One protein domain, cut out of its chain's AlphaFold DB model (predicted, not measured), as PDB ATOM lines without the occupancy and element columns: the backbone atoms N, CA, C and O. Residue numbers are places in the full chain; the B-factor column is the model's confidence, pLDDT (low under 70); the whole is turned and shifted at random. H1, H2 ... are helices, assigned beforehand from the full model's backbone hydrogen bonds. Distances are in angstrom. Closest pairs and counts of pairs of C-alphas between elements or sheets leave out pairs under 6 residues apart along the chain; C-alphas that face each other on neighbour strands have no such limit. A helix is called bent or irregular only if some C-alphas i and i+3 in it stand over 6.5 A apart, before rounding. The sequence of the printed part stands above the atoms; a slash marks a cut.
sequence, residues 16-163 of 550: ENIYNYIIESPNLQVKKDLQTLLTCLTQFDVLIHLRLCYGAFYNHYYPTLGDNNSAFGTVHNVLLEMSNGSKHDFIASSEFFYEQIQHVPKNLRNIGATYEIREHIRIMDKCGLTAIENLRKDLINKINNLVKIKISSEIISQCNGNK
ATOM      1  N   GLU A  16     152.190 183.213 145.292       79.06
ATOM      2  CA  GLU A  16     151.328 183.197 144.099       79.06
ATOM      3  C   GLU A  16     149.989 182.491 144.362       79.06
ATOM      4  O   GLU A  16     148.948 182.996 143.960       79.06
ATOM      5  N   ASN A  17     149.985 181.408 145.146       76.44
ATOM      6  CA  ASN A  17     148.765 180.688 145.538       76.44
ATOM      7  C   ASN A  17     147.776 181.599 146.302       76.44
ATOM      8  O   ASN A  17     146.585 181.644 145.992       76.44
ATOM      9  N   ILE A  18     148.292 182.413 147.232       79.12
ATOM     10  CA  ILE A  18     147.518 183.416 147.985       79.12
ATOM     11  C   ILE A  18     146.988 184.504 147.038       79.12
ATOM     12  O   ILE A  18     145.855 184.959 147.174       79.12
ATOM     13  N   TYR A  19     147.804 184.940 146.075       85.75
ATOM     14  CA  TYR A  19     147.443 185.991 145.126       85.75
ATOM     15  C   TYR A  19     146.369 185.556 144.121       85.75
ATOM     16  O   TYR A  19     145.444 186.323 143.857       85.75
ATOM     17  N   ASN A  20     146.451 184.326 143.612       84.19
ATOM     18  CA  ASN A  20     145.446 183.758 142.715       84.19
ATOM     19  C   ASN A  20     144.103 183.629 143.446       84.19
ATOM     20  O   ASN A  20     143.100 184.163 142.976       84.19
ATOM     21  N   TYR A  21     144.103 183.106 144.680       81.75
ATOM     22  CA  TYR A  21     142.905 183.092 145.525       81.75
ATOM     23  C   TYR A  21     142.379 184.512 145.826       81.75
ATOM     24  O   TYR A  21     141.172 184.738 145.839       81.75
ATOM     25  N   ILE A  22     143.246 185.518 146.005       85.38
ATOM     26  CA  ILE A  22     142.829 186.930 146.115       85.38
ATOM     27  C   ILE A  22     142.152 187.432 144.831       85.38
ATOM     28  O   ILE A  22     141.238 188.251 144.930       85.38
ATOM     29  N   ILE A  23     142.558 186.991 143.640       87.44
ATOM     30  CA  ILE A  23     141.876 187.337 142.381       87.44
ATOM     31  C   ILE A  23     140.517 186.636 142.314       87.44
ATOM     32  O   ILE A  23     139.500 187.313 142.160       87.44
ATOM     33  N   GLU A  24     140.505 185.320 142.504       84.81
ATOM     34  CA  GLU A  24     139.358 184.429 142.300       84.81
ATOM     35  C   GLU A  24     138.276 184.557 143.383       84.81
ATOM     36  O   GLU A  24     137.097 184.357 143.099       84.81
ATOM     37  N   SER A  25     138.635 184.929 144.620       79.31
ATOM     38  CA  SER A  25     137.685 184.949 145.738       79.31
ATOM     39  C   SER A  25     136.548 185.965 145.516       79.31
ATOM     40  O   SER A  25     136.824 187.169 145.369       79.31
ATOM     41  N   PRO A  26     135.272 185.521 145.552       76.44
ATOM     42  CA  PRO A  26     134.107 186.396 145.416       76.44
ATOM     43  C   PRO A  26     133.767 187.138 146.718       76.44
ATOM     44  O   PRO A  26     133.052 188.139 146.694       76.44
ATOM     45  N   ASN A  27     134.279 186.688 147.870       84.44
ATOM     46  CA  ASN A  27     134.004 187.319 149.159       84.44
ATOM     47  C   ASN A  27     134.901 188.553 149.351       84.44
ATOM     48  O   ASN A  27     136.090 188.442 149.653       84.44
ATOM     49  N   LEU A  28     134.312 189.744 149.215       84.75
ATOM     50  CA  LEU A  28     135.021 191.024 149.278       84.75
ATOM     51  C   LEU A  28     135.763 191.263 150.610       84.75
ATOM     52  O   LEU A  28     136.794 191.936 150.610       84.75
ATOM     53  N   GLN A  29     135.273 190.729 151.733       84.94
ATOM     54  CA  GLN A  29     135.927 190.904 153.033       84.94
ATOM     55  C   GLN A  29     137.147 189.987 153.168       84.94
ATOM     56  O   GLN A  29     138.239 190.470 153.463       84.94
ATOM     57  N   VAL A  30     136.994 188.701 152.836       80.62
ATOM     58  CA  VAL A  30     138.108 187.737 152.770       80.62
ATOM     59  C   VAL A  30     139.196 188.237 151.814       80.62
ATOM     60  O   VAL A  30     140.377 188.218 152.155       80.62
ATOM     61  N   LYS A  31     138.803 188.790 150.658       85.19
ATOM     62  CA  LYS A  31     139.700 189.420 149.676       85.19
ATOM     63  C   LYS A  31     140.530 190.558 150.292       85.19
ATOM     64  O   LYS A  31     141.738 190.605 150.074       85.19
ATOM     65  N   LYS A  32     139.918 191.445 151.091       87.50
ATOM     66  CA  LYS A  32     140.605 192.556 151.786       87.50
ATOM     67  C   LYS A  32     141.552 192.069 152.886       87.50
ATOM     68  O   LYS A  32     142.684 192.547 152.968       87.50
ATOM     69  N   ASP A  33     141.124 191.121 153.716       84.56
ATOM     70  CA  ASP A  33     141.965 190.594 154.798       84.56
ATOM     71  C   ASP A  33     143.149 189.777 154.248       84.56
ATOM     72  O   ASP A  33     144.273 189.943 154.723       84.56
ATOM     73  N   LEU A  34     142.962 189.010 153.166       82.56
ATOM     74  CA  LEU A  34     144.055 188.336 152.454       82.56
ATOM     75  C   LEU A  34     145.002 189.317 151.741       82.56
ATOM     76  O   LEU A  34     146.216 189.135 151.808       82.56
ATOM     77  N   GLN A  35     144.501 190.388 151.110       89.00
ATOM     78  CA  GLN A  35     145.355 191.458 150.561       89.00
ATOM     79  C   GLN A  35     146.189 192.142 151.653       89.00
ATOM     80  O   GLN A  35     147.355 192.476 151.428       89.00
ATOM     81  N   THR A  36     145.616 192.319 152.844       88.56
ATOM     82  CA  THR A  36     146.319 192.876 154.009       88.56
ATOM     83  C   THR A  36     147.392 191.905 154.503       88.56
ATOM     84  O   THR A  36     148.547 192.303 154.654       88.56
ATOM     85  N   LEU A  37     147.057 190.618 154.648       84.62
ATOM     86  CA  LEU A  37     148.001 189.556 155.004       84.62
ATOM     87  C   LEU A  37     149.171 189.492 154.015       84.62
ATOM     88  O   LEU A  37     150.320 189.604 154.430       84.62
ATOM     89  N   LEU A  38     148.896 189.383 152.714       85.06
ATOM     90  CA  LEU A  38     149.922 189.309 151.671       85.06
ATOM     91  C   LEU A  38     150.789 190.578 151.605       85.06
ATOM     92  O   LEU A  38     151.991 190.499 151.347       85.06
ATOM     93  N   THR A  39     150.220 191.746 151.907       88.50
ATOM     94  CA  THR A  39     150.996 192.983 152.068       88.50
ATOM     95  C   THR A  39     151.962 192.884 153.254       88.50
ATOM     96  O   THR A  39     153.148 193.171 153.087       88.50
ATOM     97  N   CYS A  40     151.507 192.416 154.421       85.81
ATOM     98  CA  CYS A  40     152.368 192.225 155.592       85.81
ATOM     99  C   CYS A  40     153.448 191.151 155.374       85.81
ATOM    100  O   CYS A  40     154.588 191.359 155.781       85.81
ATOM    101  N   LEU A  41     153.123 190.044 154.695       81.38
ATOM    102  CA  LEU A  41     154.082 189.000 154.308       81.38
ATOM    103  C   LEU A  41     155.177 189.554 153.383       81.38
ATOM    104  O   LEU A  41     156.362 189.386 153.656       81.38
ATOM    105  N   THR A  42     154.790 190.300 152.345       83.94
ATOM    106  CA  THR A  42     155.743 190.924 151.410       83.94
ATOM    107  C   THR A  42     156.645 191.942 152.123       83.94
ATOM    108  O   THR A  42     157.844 191.998 151.869       83.94
ATOM    109  N   GLN A  43     156.096 192.731 153.054       86.31
ATOM    110  CA  GLN A  43     156.882 193.661 153.878       86.31
ATOM    111  C   GLN A  43     157.841 192.929 154.837       86.31
ATOM    112  O   GLN A  43     158.947 193.407 155.077       86.31
ATOM    113  N   PHE A  44     157.459 191.755 155.345       83.06
ATOM    114  CA  PHE A  44     158.297 190.924 156.212       83.06
ATOM    115  C   PHE A  44     159.491 190.319 155.451       83.06
ATOM    116  O   PHE A  44     160.622 190.430 155.925       83.06
ATOM    117  N   ASP A  45     159.271 189.792 154.238       79.12
ATOM    118  CA  ASP A  45     160.342 189.339 153.330       79.12
ATOM    119  C   ASP A  45     161.346 190.474 153.025       79.12
ATOM    120  O   ASP A  45     162.560 190.250 153.044       79.12
ATOM    121  N   VAL A  46     160.872 191.715 152.829       84.88
ATOM    122  CA  VAL A  46     161.742 192.895 152.636       84.88
ATOM    123  C   VAL A  46     162.626 193.165 153.859       84.88
ATOM    124  O   VAL A  46     163.824 193.397 153.695       84.88
ATOM    125  N   LEU A  47     162.090 193.105 155.083       85.00
ATOM    126  CA  LEU A  47     162.890 193.317 156.300       85.00
ATOM    127  C   LEU A  47     163.955 192.227 156.500       85.00
ATOM    128  O   LEU A  47     165.075 192.536 156.913       85.00
ATOM    129  N   ILE A  48     163.638 190.967 156.177       79.81
ATOM    130  CA  ILE A  48     164.621 189.873 156.179       79.81
ATOM    131  C   ILE A  48     165.723 190.168 155.156       79.81
ATOM    132  O   ILE A  48     166.905 190.096 155.493       79.81
ATOM    133  N   HIS A  49     165.354 190.545 153.929       81.94
ATOM    134  CA  HIS A  49     166.313 190.839 152.869       81.94
ATOM    135  C   HIS A  49     167.239 192.012 153.227       81.94
ATOM    136  O   HIS A  49     168.451 191.895 153.057       81.94
ATOM    137  N   LEU A  50     166.712 193.093 153.813       85.44
ATOM    138  CA  LEU A  50     167.511 194.225 154.304       85.44
ATOM    139  C   LEU A  50     168.516 193.806 155.390       85.44
ATOM    140  O   LEU A  50     169.685 194.184 155.317       85.44
ATOM    141  N   ARG A  51     168.103 192.978 156.361       83.19
ATOM    142  CA  ARG A  51     168.985 192.467 157.432       83.19
ATOM    143  C   ARG A  51     170.073 191.526 156.892       83.19
ATOM    144  O   ARG A  51     171.195 191.550 157.393       83.19
ATOM    145  N   LEU A  52     169.783 190.761 155.834       81.75
ATOM    146  CA  LEU A  52     170.770 189.937 155.118       81.75
ATOM    147  C   LEU A  52     171.751 190.780 154.290       81.75
ATOM    148  O   LEU A  52     172.953 190.523 154.334       81.75
ATOM    149  N   CYS A  53     171.263 191.797 153.573       83.75
ATOM    150  CA  CYS A  53     172.106 192.719 152.807       83.75
ATOM    151  C   CYS A  53     173.046 193.506 153.724       83.75
ATOM    152  O   CYS A  53     174.237 193.594 153.435       83.75
ATOM    153  N   TYR A  54     172.546 194.000 154.863       85.00
ATOM    154  CA  TYR A  54     173.388 194.644 155.869       85.00
ATOM    155  C   TYR A  54     174.431 193.681 156.445       85.00
ATOM    156  O   TYR A  54     175.603 194.030 156.497       85.00
ATOM    157  N   GLY A  55     174.045 192.450 156.804       81.06
ATOM    158  CA  GLY A  55     174.994 191.443 157.289       81.06
ATOM    159  C   GLY A  55     176.096 191.109 156.274       81.06
ATOM    160  O   GLY A  55     177.253 190.962 156.654       81.06
ATOM    161  N   ALA A  56     175.768 191.040 154.980       80.00
ATOM    162  CA  ALA A  56     176.753 190.834 153.918       80.00
ATOM    163  C   ALA A  56     177.673 192.055 153.721       80.00
ATOM    164  O   ALA A  56     178.885 191.890 153.595       80.00
ATOM    165  N   PHE A  57     177.116 193.270 153.738       82.31
ATOM    166  CA  PHE A  57     177.867 194.527 153.648       82.31
ATOM    167  C   PHE A  57     178.835 194.693 154.829       82.31
ATOM    168  O   PHE A  57     180.023 194.936 154.627       82.31
ATOM    169  N   TYR A  58     178.342 194.482 156.052       82.81
ATOM    170  CA  TYR A  58     179.128 194.515 157.282       82.81
ATOM    171  C   TYR A  58     180.261 193.485 157.238       82.81
ATOM    172  O   TYR A  58     181.423 193.857 157.367       82.81
ATOM    173  N   ASN A  59     179.957 192.210 156.969       78.38
ATOM    174  CA  ASN A  59     180.970 191.151 156.930       78.38
ATOM    175  C   ASN A  59     182.031 191.365 155.834       78.38
ATOM    176  O   ASN A  59     183.161 190.915 155.999       78.38
ATOM    177  N   HIS A  60     181.690 192.031 154.724       80.00
ATOM    178  CA  HIS A  60     182.654 192.353 153.671       80.00
ATOM    179  C   HIS A  60     183.558 193.533 154.052       80.00
ATOM    180  O   HIS A  60     184.777 193.436 153.924       80.00
ATOM    181  N   TYR A  61     182.979 194.641 154.526       74.94
ATOM    182  CA  TYR A  61     183.732 195.875 154.743       74.94
ATOM    183  C   TYR A  61     184.346 196.001 156.138       74.94
ATOM    184  O   TYR A  61     185.472 196.482 156.241       74.94
ATOM    185  N   TYR A  62     183.674 195.563 157.206       75.12
ATOM    186  CA  TYR A  62     184.133 195.770 158.587       75.12
ATOM    187  C   TYR A  62     185.559 195.236 158.850       75.12
ATOM    188  O   TYR A  62     186.365 196.001 159.383       75.12
ATOM    189  N   PRO A  63     185.959 194.030 158.382       71.56
ATOM    190  CA  PRO A  63     187.344 193.565 158.518       71.56
ATOM    191  C   PRO A  63     188.363 194.436 157.761       71.56
ATOM    192  O   PRO A  63     189.505 194.563 158.188       71.56
ATOM    193  N   THR A  64     187.956 195.064 156.650       66.62
ATOM    194  CA  THR A  64     188.820 195.953 155.847       66.62
ATOM    195  C   THR A  64     188.904 197.382 156.391       66.62
ATOM    196  O   THR A  64     189.845 198.102 156.064       66.62
ATOM    197  N   LEU A  65     187.950 197.800 157.236       63.59
ATOM    198  CA  LEU A  65     187.947 199.123 157.864       63.59
ATOM    199  C   LEU A  65     188.975 199.253 158.992       63.59
ATOM    200  O   LEU A  65     189.442 200.371 159.212       63.59
ATOM    201  N   GLY A  66     189.307 198.149 159.676       56.31
ATOM    202  CA  GLY A  66     190.347 198.029 160.709       56.31
ATOM    203  C   GLY A  66     190.244 198.994 161.903       56.31
ATOM    204  O   GLY A  66     189.384 199.875 161.964       56.31
ATOM    205  N   ASP A  67     191.218 198.911 162.814       54.19
ATOM    206  CA  ASP A  67     191.456 199.913 163.871       54.19
ATOM    207  C   ASP A  67     192.089 201.209 163.308       54.19
ATOM    208  O   ASP A  67     192.930 201.856 163.933       54.19
ATOM    209  N   ASN A  68     191.656 201.644 162.115       50.47
ATOM    210  CA  ASN A  68     192.188 202.795 161.371       50.47
ATOM    211  C   ASN A  68     191.926 204.168 162.029       50.47
ATOM    212  O   ASN A  68     192.088 205.209 161.395       50.47
ATOM    213  N   ASN A  69     191.591 204.196 163.322       47.47
ATOM    214  CA  ASN A  69     191.862 205.364 164.158       47.47
ATOM    215  C   ASN A  69     193.369 205.683 164.183       47.47
ATOM    216  O   ASN A  69     193.718 206.849 164.331       47.47
ATOM    217  N   SER A  70     194.249 204.698 163.947       49.81
ATOM    218  CA  SER A  70     195.663 204.939 163.630       49.81
ATOM    219  C   SER A  70     195.827 205.825 162.389       49.81
ATOM    220  O   SER A  70     196.413 206.897 162.483       49.81
ATOM    221  N   ALA A  71     195.265 205.436 161.241       49.69
ATOM    222  CA  ALA A  71     195.399 206.176 159.985       49.69
ATOM    223  C   ALA A  71     194.739 207.569 160.037       49.69
ATOM    224  O   ALA A  71     195.368 208.555 159.655       49.69
ATOM    225  N   PHE A  72     193.516 207.685 160.569       51.16
ATOM    226  CA  PHE A  72     192.849 208.986 160.740       51.16
ATOM    227  C   PHE A  72     193.544 209.870 161.789       51.16
ATOM    228  O   PHE A  72     193.700 211.069 161.566       51.16
ATOM    229  N   GLY A  73     194.030 209.286 162.888       53.09
ATOM    230  CA  GLY A  73     194.889 209.976 163.851       53.09
ATOM    231  C   GLY A  73     196.211 210.428 163.229       53.09
ATOM    232  O   GLY A  73     196.695 211.505 163.545       53.09
ATOM    233  N   THR A  74     196.753 209.676 162.269       58.94
ATOM    234  CA  THR A  74     197.974 210.057 161.546       58.94
ATOM    235  C   THR A  74     197.727 211.245 160.610       58.94
ATOM    236  O   THR A  74     198.542 212.159 160.593       58.94
ATOM    237  N   VAL A  75     196.586 211.309 159.907       62.47
ATOM    238  CA  VAL A  75     196.185 212.520 159.152       62.47
ATOM    239  C   VAL A  75     196.075 213.727 160.087       62.47
ATOM    240  O   VAL A  75     196.610 214.792 159.791       62.47
ATOM    241  N   HIS A  76     195.413 213.558 161.233       60.12
ATOM    242  CA  HIS A  76     195.259 214.614 162.234       60.12
ATOM    243  C   HIS A  76     196.613 215.080 162.800       60.12
ATOM    244  O   HIS A  76     196.839 216.279 162.930       60.12
ATOM    245  N   ASN A  77     197.540 214.154 163.057       62.16
ATOM    246  CA  ASN A  77     198.892 214.467 163.516       62.16
ATOM    247  C   ASN A  77     199.709 215.181 162.430       62.16
ATOM    248  O   ASN A  77     200.332 216.190 162.730       62.16
ATOM    249  N   VAL A  78     199.649 214.753 161.163       69.38
ATOM    250  CA  VAL A  78     200.295 215.476 160.047       69.38
ATOM    251  C   VAL A  78     199.765 216.909 159.936       69.38
ATOM    252  O   VAL A  78     200.555 217.827 159.750       69.38
ATOM    253  N   LEU A  79     198.455 217.130 160.099       69.00
ATOM    254  CA  LEU A  79     197.863 218.475 160.090       69.00
ATOM    255  C   LEU A  79     198.257 219.312 161.324       69.00
ATOM    256  O   LEU A  79     198.475 220.516 161.190       69.00
ATOM    257  N   LEU A  80     198.397 218.693 162.502       69.44
ATOM    258  CA  LEU A  80     198.925 219.341 163.708       69.44
ATOM    259  C   LEU A  80     200.391 219.747 163.539       69.44
ATOM    260  O   LEU A  80     200.713 220.914 163.750       69.44
ATOM    261  N   GLU A  81     201.259 218.834 163.102       76.06
ATOM    262  CA  GLU A  81     202.684 219.112 162.890       76.06
ATOM    263  C   GLU A  81     202.914 220.103 161.736       76.06
ATOM    264  O   GLU A  81     203.835 220.912 161.792       76.06
ATOM    265  N   MET A  82     202.041 220.123 160.723       70.56
ATOM    266  CA  MET A  82     202.044 221.149 159.670       70.56
ATOM    267  C   MET A  82     201.690 222.548 160.201       70.56
ATOM    268  O   MET A  82     202.126 223.545 159.628       70.56
ATOM    269  N   SER A  83     200.884 222.625 161.265       70.69
ATOM    270  CA  SER A  83     200.390 223.888 161.834       70.69
ATOM    271  C   SER A  83     201.281 224.424 162.958       70.69
ATOM    272  O   SER A  83     201.498 225.629 163.048       70.69
ATOM    273  N   ASN A  84     201.782 223.528 163.814       75.50
ATOM    274  CA  ASN A  84     202.415 223.845 165.101       75.50
ATOM    275  C   ASN A  84     203.771 223.140 165.316       75.50
ATOM    276  O   ASN A  84     204.444 223.415 166.309       75.50
ATOM    277  N   GLY A  85     204.133 222.192 164.448       75.12
ATOM    278  CA  GLY A  85     205.262 221.280 164.638       75.12
ATOM    279  C   GLY A  85     206.592 221.800 164.106       75.12
ATOM    280  O   GLY A  85     206.683 222.852 163.465       75.12
ATOM    281  N   SER A  86     207.656 221.029 164.335       80.81
ATOM    282  CA  SER A  86     208.935 221.292 163.675       80.81
ATOM    283  C   SER A  86     208.954 220.700 162.262       80.81
ATOM    284  O   SER A  86     208.286 219.711 161.954       80.81
ATOM    285  N   LYS A  87     209.799 221.257 161.387       78.75
ATOM    286  CA  LYS A  87     210.004 220.720 160.032       78.75
ATOM    287  C   LYS A  87     210.449 219.249 160.037       78.75
ATOM    288  O   LYS A  87     210.161 218.536 159.082       78.75
ATOM    289  N   HIS A  88     211.162 218.805 161.073       82.06
ATOM    290  CA  HIS A  88     211.584 217.413 161.207       82.06
ATOM    291  C   HIS A  88     210.387 216.499 161.506       82.06
ATOM    292  O   HIS A  88     210.213 215.465 160.865       82.06
ATOM    293  N   ASP A  89     209.517 216.929 162.415       73.31
ATOM    294  CA  ASP A  89     208.429 216.107 162.949       73.31
ATOM    295  C   ASP A  89     207.239 216.053 161.981       73.31
ATOM    296  O   ASP A  89     206.607 215.004 161.824       73.31
ATOM    297  N   PHE A  90     207.030 217.118 161.198       75.88
ATOM    298  CA  PHE A  90     206.164 217.094 160.017       75.88
ATOM    299  C   PHE A  90     206.658 216.108 158.942       75.88
ATOM    300  O   PHE A  90     205.844 215.386 158.360       75.88
ATOM    301  N   ILE A  91     207.972 216.032 158.681       81.06
ATOM    302  CA  ILE A  91     208.541 215.073 157.716       81.06
ATOM    303  C   ILE A  91     208.360 213.638 158.225       81.06
ATOM    304  O   ILE A  91     207.810 212.816 157.495       81.06
ATOM    305  N   ALA A  92     208.728 213.355 159.478       77.88
ATOM    306  CA  ALA A  92     208.565 212.032 160.083       77.88
ATOM    307  C   ALA A  92     207.090 211.583 160.117       77.88
ATOM    308  O   ALA A  92     206.773 210.444 159.770       77.88
ATOM    309  N   SER A  93     206.166 212.492 160.450       74.69
ATOM    310  CA  SER A  93     204.721 212.215 160.423       74.69
ATOM    311  C   SER A  93     204.204 211.956 159.004       74.69
ATOM    312  O   SER A  93     203.355 211.088 158.809       74.69
ATOM    313  N   SER A  94     204.725 212.674 158.004       74.88
ATOM    314  CA  SER A  94     204.359 212.493 156.591       74.88
ATOM    315  C   SER A  94     204.885 211.176 156.013       74.88
ATOM    316  O   SER A  94     204.185 210.522 155.240       74.88
ATOM    317  N   GLU A  95     206.092 210.762 156.402       78.62
ATOM    318  CA  GLU A  95     206.689 209.478 156.019       78.62
ATOM    319  C   GLU A  95     205.910 208.310 156.640       78.62
ATOM    320  O   GLU A  95     205.433 207.435 155.915       78.62
ATOM    321  N   PHE A  96     205.631 208.367 157.946       74.31
ATOM    322  CA  PHE A  96     204.781 207.386 158.627       74.31
ATOM    323  C   PHE A  96     203.362 207.324 158.026       74.31
ATOM    324  O   PHE A  96     202.824 206.239 157.806       74.31
ATOM    325  N   PHE A  97     202.757 208.467 157.676       74.75
ATOM    326  CA  PHE A  97     201.473 208.496 156.965       74.75
ATOM    327  C   PHE A  97     201.531 207.785 155.605       74.75
ATOM    328  O   PHE A  97     200.617 207.032 155.253       74.75
ATOM    329  N   TYR A  98     202.609 208.000 154.849       76.50
ATOM    330  CA  TYR A  98     202.824 207.384 153.544       76.50
ATOM    331  C   TYR A  98     203.020 205.859 153.629       76.50
ATOM    332  O   TYR A  98     202.555 205.132 152.748       76.50
ATOM    333  N   GLU A  99     203.631 205.348 154.700       76.06
ATOM    334  CA  GLU A  99     203.666 203.907 154.979       76.06
ATOM    335  C   GLU A  99     202.263 203.362 155.295       76.06
ATOM    336  O   GLU A  99     201.793 202.431 154.635       76.06
ATOM    337  N   GLN A 100     201.534 203.984 156.231       67.50
ATOM    338  CA  GLN A 100     200.193 203.524 156.625       67.50
ATOM    339  C   GLN A 100     199.206 203.507 155.441       67.50
ATOM    340  O   GLN A 100     198.485 202.524 155.245       67.50
ATOM    341  N   ILE A 101     199.196 204.542 154.590       67.31
ATOM    342  CA  ILE A 101     198.279 204.598 153.436       67.31
ATOM    343  C   ILE A 101     198.633 203.579 152.336       67.31
ATOM    344  O   ILE A 101     197.780 203.243 151.508       67.31
ATOM    345  N   GLN A 102     199.854 203.028 152.322       68.12
ATOM    346  CA  GLN A 102     200.197 201.931 151.415       68.12
ATOM    347  C   GLN A 102     199.559 200.597 151.827       68.12
ATOM    348  O   GLN A 102     199.177 199.824 150.943       68.12
ATOM    349  N   HIS A 103     199.360 200.349 153.122       66.81
ATOM    350  CA  HIS A 103     198.678 199.142 153.602       66.81
ATOM    351  C   HIS A 103     197.159 199.162 153.354       66.81
ATOM    352  O   HIS A 103     196.536 198.103 153.267       66.81
ATOM    353  N   VAL A 104     196.559 200.341 153.153       59.72
ATOM    354  CA  VAL A 104     195.143 200.471 152.774       59.72
ATOM    355  C   VAL A 104     194.921 199.973 151.328       59.72
ATOM    356  O   VAL A 104     195.635 200.410 150.412       59.72
ATOM    357  N   PRO A 105     193.923 199.098 151.065       58.91
ATOM    358  CA  PRO A 105     193.565 198.655 149.714       58.91
ATOM    359  C   PRO A 105     193.285 199.828 148.766       58.91
ATOM    360  O   PRO A 105     192.652 200.806 149.156       58.91
ATOM    361  N   LYS A 106     193.728 199.752 147.501       61.53
ATOM    362  CA  LYS A 106     193.700 200.899 146.562       61.53
ATOM    363  C   LYS A 106     192.308 201.524 146.367       61.53
ATOM    364  O   LYS A 106     192.216 202.729 146.171       61.53
ATOM    365  N   ASN A 107     191.245 200.725 146.460       55.31
ATOM    366  CA  ASN A 107     189.842 201.148 146.408       55.31
ATOM    367  C   ASN A 107     189.347 201.868 147.683       55.31
ATOM    368  O   ASN A 107     188.369 202.601 147.612       55.31
ATOM    369  N   LEU A 108     190.023 201.685 148.822       52.03
ATOM    370  CA  LEU A 108     189.718 202.308 150.119       52.03
ATOM    371  C   LEU A 108     190.664 203.475 150.469       52.03
ATOM    372  O   LEU A 108     190.428 204.191 151.441       52.03
ATOM    373  N   ARG A 109     191.708 203.721 149.661       58.53
ATOM    374  CA  ARG A 109     192.614 204.882 149.810       58.53
ATOM    375  C   ARG A 109     191.932 206.231 149.564       58.53
ATOM    376  O   ARG A 109     192.485 207.259 149.941       58.53
ATOM    377  N   ASN A 110     190.747 206.247 148.951       58.50
ATOM    378  CA  ASN A 110     189.913 207.443 148.939       58.50
ATOM    379  C   ASN A 110     189.249 207.598 150.317       58.50
ATOM    380  O   ASN A 110     188.342 206.840 150.664       58.50
ATOM    381  N   ILE A 111     189.716 208.581 151.092       55.47
ATOM    382  CA  ILE A 111     189.318 208.814 152.490       55.47
ATOM    383  C   ILE A 111     187.792 208.964 152.621       55.47
ATOM    384  O   ILE A 111     187.215 208.445 153.576       55.47
ATOM    385  N   GLY A 112     187.139 209.589 151.630       58.72
ATOM    386  CA  GLY A 112     185.681 209.735 151.573       58.72
ATOM    387  C   GLY A 112     184.944 208.393 151.596       58.72
ATOM    388  O   GLY A 112     184.134 208.168 152.483       58.72
ATOM    389  N   ALA A 113     185.299 207.454 150.714       62.59
ATOM    390  CA  ALA A 113     184.632 206.149 150.637       62.59
ATOM    391  C   ALA A 113     184.782 205.334 151.938       62.59
ATOM    392  O   ALA A 113     183.827 204.731 152.423       62.59
ATOM    393  N   THR A 114     185.969 205.353 152.551       67.31
ATOM    394  CA  THR A 114     186.216 204.674 153.838       67.31
ATOM    395  C   THR A 114     185.438 205.324 154.991       67.31
ATOM    396  O   THR A 114     184.959 204.619 155.883       67.31
ATOM    397  N   TYR A 115     185.258 206.649 154.964       67.38
ATOM    398  CA  TYR A 115     184.410 207.376 155.910       67.38
ATOM    399  C   TYR A 115     182.914 207.081 155.693       67.38
ATOM    400  O   TYR A 115     182.226 206.731 156.646       67.38
ATOM    401  N   GLU A 116     182.425 207.131 154.452       71.38
ATOM    402  CA  GLU A 116     181.036 206.836 154.070       71.38
ATOM    403  C   GLU A 116     180.622 205.415 154.471       71.38
ATOM    404  O   GLU A 116     179.585 205.224 155.103       71.38
ATOM    405  N   ILE A 117     181.455 204.407 154.183       77.56
ATOM    406  CA  ILE A 117     181.198 203.011 154.574       77.56
ATOM    407  C   ILE A 117     181.142 202.878 156.107       77.56
ATOM    408  O   ILE A 117     180.247 202.213 156.636       77.56
ATOM    409  N   ARG A 118     182.058 203.537 156.834       75.44
ATOM    410  CA  ARG A 118     182.080 203.552 158.307       75.44
ATOM    411  C   ARG A 118     180.835 204.238 158.885       75.44
ATOM    412  O   ARG A 118     180.252 203.722 159.838       75.44
ATOM    413  N   GLU A 119     180.396 205.351 158.303       75.44
ATOM    414  CA  GLU A 119     179.209 206.087 158.742       75.44
ATOM    415  C   GLU A 119     177.909 205.336 158.416       75.44
ATOM    416  O   GLU A 119     177.022 205.256 159.263       75.44
ATOM    417  N   HIS A 120     177.815 204.676 157.258       80.62
ATOM    418  CA  HIS A 120     176.695 203.786 156.942       80.62
ATOM    419  C   HIS A 120     176.585 202.615 157.929       80.62
ATOM    420  O   HIS A 120     175.479 202.323 158.390       80.62
ATOM    421  N   ILE A 121     177.703 201.985 158.317       84.94
ATOM    422  CA  ILE A 121     177.712 200.976 159.392       84.94
ATOM    423  C   ILE A 121     177.243 201.600 160.714       84.94
ATOM    424  O   ILE A 121     176.355 201.055 161.364       84.94
ATOM    425  N   ARG A 122     177.759 202.779 161.089       80.62
ATOM    426  CA  ARG A 122     177.393 203.464 162.341       80.62
ATOM    427  C   ARG A 122     175.903 203.818 162.415       80.62
ATOM    428  O   ARG A 122     175.282 203.601 163.456       80.62
ATOM    429  N   ILE A 123     175.315 204.338 161.337       79.62
ATOM    430  CA  ILE A 123     173.883 204.674 161.249       79.62
ATOM    431  C   ILE A 123     173.023 203.407 161.335       79.62
ATOM    432  O   ILE A 123     172.011 203.383 162.047       79.62
ATOM    433  N   MET A 124     173.426 202.334 160.648       85.62
ATOM    434  CA  MET A 124     172.706 201.061 160.680       85.62
ATOM    435  C   MET A 124     172.757 200.398 162.059       85.62
ATOM    436  O   MET A 124     171.712 199.974 162.550       85.62
ATOM    437  N   ASP A 125     173.914 200.384 162.720       81.31
ATOM    438  CA  ASP A 125     174.059 199.866 164.083       81.31
ATOM    439  C   ASP A 125     173.321 200.719 165.128       81.31
ATOM    440  O   ASP A 125     172.701 200.166 166.034       81.31
ATOM    441  N   LYS A 126     173.368 202.057 165.022       78.50
ATOM    442  CA  LYS A 126     172.733 202.960 166.001       78.50
ATOM    443  C   LYS A 126     171.207 202.997 165.865       78.50
ATOM    444  O   LYS A 126     170.503 203.090 166.870       78.50
ATOM    445  N   CYS A 127     170.691 202.985 164.635       83.25
ATOM    446  CA  CYS A 127     169.279 203.271 164.354       83.25
ATOM    447  C   CYS A 127     168.626 202.253 163.407       83.25
ATOM    448  O   CYS A 127     167.490 201.839 163.651       83.25
ATOM    449  N   GLY A 128     169.319 201.842 162.342       83.31
ATOM    450  CA  GLY A 128     168.749 201.003 161.280       83.31
ATOM    451  C   GLY A 128     168.261 199.630 161.756       83.31
ATOM    452  O   GLY A 128     167.119 199.259 161.485       83.31
ATOM    453  N   LEU A 129     169.083 198.895 162.511       84.25
ATOM    454  CA  LEU A 129     168.725 197.580 163.056       84.25
ATOM    455  C   LEU A 129     167.526 197.658 164.012       84.25
ATOM    456  O   LEU A 129     166.602 196.850 163.906       84.25
ATOM    457  N   THR A 130     167.496 198.661 164.893       83.81
ATOM    458  CA  THR A 130     166.394 198.895 165.840       83.81
ATOM    459  C   THR A 130     165.082 199.203 165.115       83.81
ATOM    460  O   THR A 130     164.038 198.645 165.456       83.81
ATOM    461  N   ALA A 131     165.126 200.035 164.068       86.19
ATOM    462  CA  ALA A 131     163.959 200.339 163.239       86.19
ATOM    463  C   ALA A 131     163.447 199.100 162.476       86.19
ATOM    464  O   ALA A 131     162.243 198.841 162.463       86.19
ATOM    465  N   ILE A 132     164.354 198.301 161.898       86.38
ATOM    466  CA  ILE A 132     164.026 197.030 161.232       86.38
ATOM    467  C   ILE A 132     163.362 196.056 162.213       86.38
ATOM    468  O   ILE A 132     162.338 195.460 161.881       86.38
ATOM    469  N   GLU A 133     163.898 195.905 163.425       83.94
ATOM    470  CA  GLU A 133     163.377 194.961 164.416       83.94
ATOM    471  C   GLU A 133     162.014 195.387 164.986       83.94
ATOM    472  O   GLU A 133     161.143 194.541 165.194       83.94
ATOM    473  N   ASN A 134     161.781 196.687 165.182       87.00
ATOM    474  CA  ASN A 134     160.476 197.194 165.610       87.00
ATOM    475  C   ASN A 134     159.410 196.983 164.522       87.00
ATOM    476  O   ASN A 134     158.360 196.400 164.800       87.00
ATOM    477  N   LEU A 135     159.714 197.321 163.262       89.06
ATOM    478  CA  LEU A 135     158.831 197.019 162.126       89.06
ATOM    479  C   LEU A 135     158.578 195.508 161.974       89.06
ATOM    480  O   LEU A 135     157.465 195.097 161.637       89.06
ATOM    481  N   ARG A 136     159.579 194.663 162.260       84.50
ATOM    482  CA  ARG A 136     159.439 193.200 162.222       84.50
ATOM    483  C   ARG A 136     158.456 192.698 163.281       84.50
ATOM    484  O   ARG A 136     157.591 191.888 162.950       84.50
ATOM    485  N   LYS A 137     158.549 193.191 164.521       84.19
ATOM    486  CA  LYS A 137     157.611 192.868 165.614       84.19
ATOM    487  C   LYS A 137     156.183 193.294 165.272       84.19
ATOM    488  O   LYS A 137     155.264 192.486 165.389       84.19
ATOM    489  N   ASP A 138     156.002 194.512 164.763       87.31
ATOM    490  CA  ASP A 138     154.693 195.024 164.341       87.31
ATOM    491  C   ASP A 138     154.049 194.168 163.247       87.31
ATOM    492  O   ASP A 138     152.848 193.889 163.299       87.31
ATOM    493  N   LEU A 139     154.833 193.732 162.258       86.12
ATOM    494  CA  LEU A 139     154.353 192.836 161.208       86.12
ATOM    495  C   LEU A 139     154.011 191.450 161.760       86.12
ATOM    496  O   LEU A 139     152.940 190.940 161.443       86.12
ATOM    497  N   ILE A 140     154.839 190.867 162.636       80.19
ATOM    498  CA  ILE A 140     154.525 189.592 163.307       80.19
ATOM    499  C   ILE A 140     153.198 189.694 164.073       80.19
ATOM    500  O   ILE A 140     152.372 188.785 163.974       80.19
ATOM    501  N   ASN A 141     152.954 190.797 164.783       82.06
ATOM    502  CA  ASN A 141     151.713 191.027 165.527       82.06
ATOM    503  C   ASN A 141     150.499 191.186 164.590       82.06
ATOM    504  O   ASN A 141     149.464 190.552 164.802       82.06
ATOM    505  N   LYS A 142     150.630 191.956 163.502       83.88
ATOM    506  CA  LYS A 142     149.570 192.125 162.486       83.88
ATOM    507  C   LYS A 142     149.228 190.804 161.790       83.88
ATOM    508  O   LYS A 142     148.052 190.468 161.667       83.88
ATOM    509  N   ILE A 143     150.238 190.023 161.405       80.50
ATOM    510  CA  ILE A 143     150.070 188.700 160.786       80.50
ATOM    511  C   ILE A 143     149.428 187.718 161.781       80.50
ATOM    512  O   ILE A 143     148.505 187.004 161.398       80.50
ATOM    513  N   ASN A 144     149.842 187.715 163.058       76.62
ATOM    514  CA  ASN A 144     149.192 186.926 164.116       76.62
ATOM    515  C   ASN A 144     147.689 187.208 164.185       76.62
ATOM    516  O   ASN A 144     146.894 186.273 164.168       76.62
ATOM    517  N   ASN A 145     147.308 188.484 164.248       79.19
ATOM    518  CA  ASN A 145     145.913 188.882 164.413       79.19
ATOM    519  C   ASN A 145     145.075 188.543 163.168       79.19
ATOM    520  O   ASN A 145     143.963 188.040 163.301       79.19
ATOM    521  N   LEU A 146     145.619 188.730 161.960       76.62
ATOM    522  CA  LEU A 146     144.962 188.318 160.712       76.62
ATOM    523  C   LEU A 146     144.716 186.800 160.666       76.62
ATOM    524  O   LEU A 146     143.593 186.370 160.412       76.62
ATOM    525  N   VAL A 147     145.745 186.000 160.967       72.75
ATOM    526  CA  VAL A 147     145.709 184.525 160.904       72.75
ATOM    527  C   VAL A 147     144.875 183.891 162.026       72.75
ATOM    528  O   VAL A 147     144.327 182.815 161.826       72.75
ATOM    529  N   LYS A 148     144.774 184.523 163.204       67.81
ATOM    530  CA  LYS A 148     144.019 183.984 164.352       67.81
ATOM    531  C   LYS A 148     142.567 184.453 164.432       67.81
ATOM    532  O   LYS A 148     141.748 183.729 164.981       67.81
ATOM    533  N   ILE A 149     142.266 185.669 163.967       62.38
ATOM    534  CA  ILE A 149     140.988 186.349 164.258       62.38
ATOM    535  C   ILE A 149     140.136 186.544 162.994       62.38
ATOM    536  O   ILE A 149     138.913 186.572 163.087       62.38
ATOM    537  N   LYS A 150     140.752 186.702 161.812       61.38
ATOM    538  CA  LYS A 150     140.049 187.194 160.607       61.38
ATOM    539  C   LYS A 150     139.986 186.212 159.439       61.38
ATOM    540  O   LYS A 150     139.113 186.348 158.588       61.38
ATOM    541  N   ILE A 151     140.909 185.258 159.364       64.75
ATOM    542  CA  ILE A 151     141.027 184.324 158.239       64.75
ATOM    543  C   ILE A 151     140.931 182.905 158.798       64.75
ATOM    544  O   ILE A 151     141.740 182.520 159.637       64.75
ATOM    545  N   SER A 152     139.938 182.133 158.354       64.25
ATOM    546  CA  SER A 152     139.722 180.775 158.862       64.25
ATOM    547  C   SER A 152     140.822 179.804 158.420       64.25
ATOM    548  O   SER A 152     141.468 179.979 157.382       64.25
ATOM    549  N   SER A 153     140.982 178.722 159.188       62.88
ATOM    550  CA  SER A 153     141.784 177.550 158.816       62.88
ATOM    551  C   SER A 153     141.416 177.007 157.431       62.88
ATOM    552  O   SER A 153     142.308 176.623 156.680       62.88
ATOM    553  N   GLU A 154     140.129 177.046 157.078       60.00
ATOM    554  CA  GLU A 154     139.580 176.665 155.772       60.00
ATOM    555  C   GLU A 154     140.195 177.487 154.631       60.00
ATOM    556  O   GLU A 154     140.795 176.939 153.706       60.00
ATOM    557  N   ILE A 155     140.116 178.819 154.734       65.69
ATOM    558  CA  ILE A 155     140.634 179.752 153.724       65.69
ATOM    559  C   ILE A 155     142.158 179.631 153.635       65.69
ATOM    560  O   ILE A 155     142.714 179.604 152.538       65.69
ATOM    561  N   ILE A 156     142.839 179.492 154.778       64.56
ATOM    562  CA  ILE A 156     144.283 179.237 154.833       64.56
ATOM    563  C   ILE A 156     144.626 177.920 154.124       64.56
ATOM    564  O   ILE A 156     145.595 177.881 153.373       64.56
ATOM    565  N   SER A 157     143.850 176.851 154.320       63.06
ATOM    566  CA  SER A 157     144.062 175.559 153.655       63.06
ATOM    567  C   SER A 157     143.908 175.671 152.133       63.06
ATOM    568  O   SER A 157     144.795 175.245 151.389       63.06
ATOM    569  N   GLN A 158     142.844 176.337 151.673       65.56
ATOM    570  CA  GLN A 158     142.570 176.579 150.252       65.56
ATOM    571  C   GLN A 158     143.662 177.433 149.584       65.56
ATOM    572  O   GLN A 158     144.168 177.054 148.531       65.56
ATOM    573  N   CYS A 159     144.115 178.514 150.232       63.00
ATOM    574  CA  CYS A 159     145.212 179.370 149.746       63.00
ATOM    575  C   CYS A 159     146.581 178.662 149.652       63.00
ATOM    576  O   CYS A 159     147.533 179.263 149.157       63.00
ATOM    577  N   ASN A 160     146.710 177.432 150.164       59.00
ATOM    578  CA  ASN A 160     147.986 176.723 150.292       59.00
ATOM    579  C   ASN A 160     148.183 175.550 149.336       59.00
ATOM    580  O   ASN A 160     149.315 175.098 149.205       59.00
ATOM    581  N   GLY A 161     147.118 174.947 148.799       48.81
ATOM    582  CA  GLY A 161     147.236 173.676 148.064       48.81
ATOM    583  C   GLY A 161     147.906 172.532 148.855       48.81
ATOM    584  O   GLY A 161     148.376 171.580 148.238       48.81
ATOM    585  N   ASN A 162     147.909 172.620 150.200       47.44
ATOM    586  CA  ASN A 162     148.726 171.927 151.226       47.44
ATOM    587  C   ASN A 162     149.928 172.726 151.804       47.44
ATOM    588  O   ASN A 162     150.995 172.826 151.211       47.44
ATOM    589  N   LYS A 163     149.808 173.090 153.096       48.03
ATOM    590  CA  LYS A 163     150.917 173.291 154.068       48.03
ATOM    591  C   LYS A 163     151.834 174.532 153.932       48.03
ATOM    592  O   LYS A 163     152.914 174.529 154.525       48.03
TER     593      LYS A 163
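Overview. This is residues 16 to 163 of the 550 residues of an uncharacterized protein of Ancylobacter aquaticus (UniProt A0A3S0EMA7). A long, thin rod: H2 and the second arm of the bent helix H5, H5b, run side by side in opposite ways, and the helical hairpin H3 and H4 extends the rod at one end. Short H1 folds back on the first part of H2 at the other end, where H6 also lies. The printed part has 148 residues with six named helices, H1 to H6, and no named strand: all helix. It is extended, with a radius of gyration of the C-alphas of 26.7 A and spans of 84 by 24 by 20 A.

Along the chain. H1, residues 16 to 24, begins at C-alpha 16 (151.328, 183.197, 144.099) and is 12.2 A long. H2, residues 28 to 65, is 54.2 A long, with a kink of 29 degrees near residue 59; it is irregular, but only just, with C-alphas 60 and 63 6.9 A apart. H3, residues 69 to 84, measures 21.3 A and H4, residues 87 to 103, 25.2 A. H5, residues 111 to 150, was assigned as one helix by its hydrogen bonds but is bent, with C-alphas 126 and 129 7.3 A apart. Its arms are H5a, residues 111 to 126, 22.2 A, and H5b, residues 129 to 150, 30.6 A, at a steep tilt of 41 degrees. H6, residues 153 to 158, 8.7 A, ends at C-alpha 158 (142.570, 176.579, 150.252).

Arrangement. H1 and H2 form a helical hairpin; they touch, closest at the C-alphas of Ile 22 and Lys 31, 5.4 A, at a shallow tilt of 26 degrees. H2 touches H5b with residues 33 to 51 alone, closest at the C-alphas of Cys 40 and Leu 139, 6.0 A, at a shallow tilt of 23 degrees, opposite ways. Residues 58 to 65 of H2 touch H5a, closest at the C-alphas of Tyr 58 and Ile 121, 6.9 A, at a steep tilt of 47 degrees. H3 and H4 touch, closest at the C-alphas of Glu 81 and Phe 90, 4.9 A, at a shallow tilt of 22 degrees; H4 is apart from H2. H6 is near H1. Every O i to N i+4 pair is within hydrogen-bond range in H1, H3, H5a, H5b and H6, against 32 of 34 in H2 and 12 of 13 in H4.

Size, cuts and confidence. The C-alphas farthest apart, those of Pro 26 and His 88, are 84.9 A apart. The printed part has no cut and no long link. The pLDDT is under 70 in residues 64 to 80, 100 to 115 and 148 to 163.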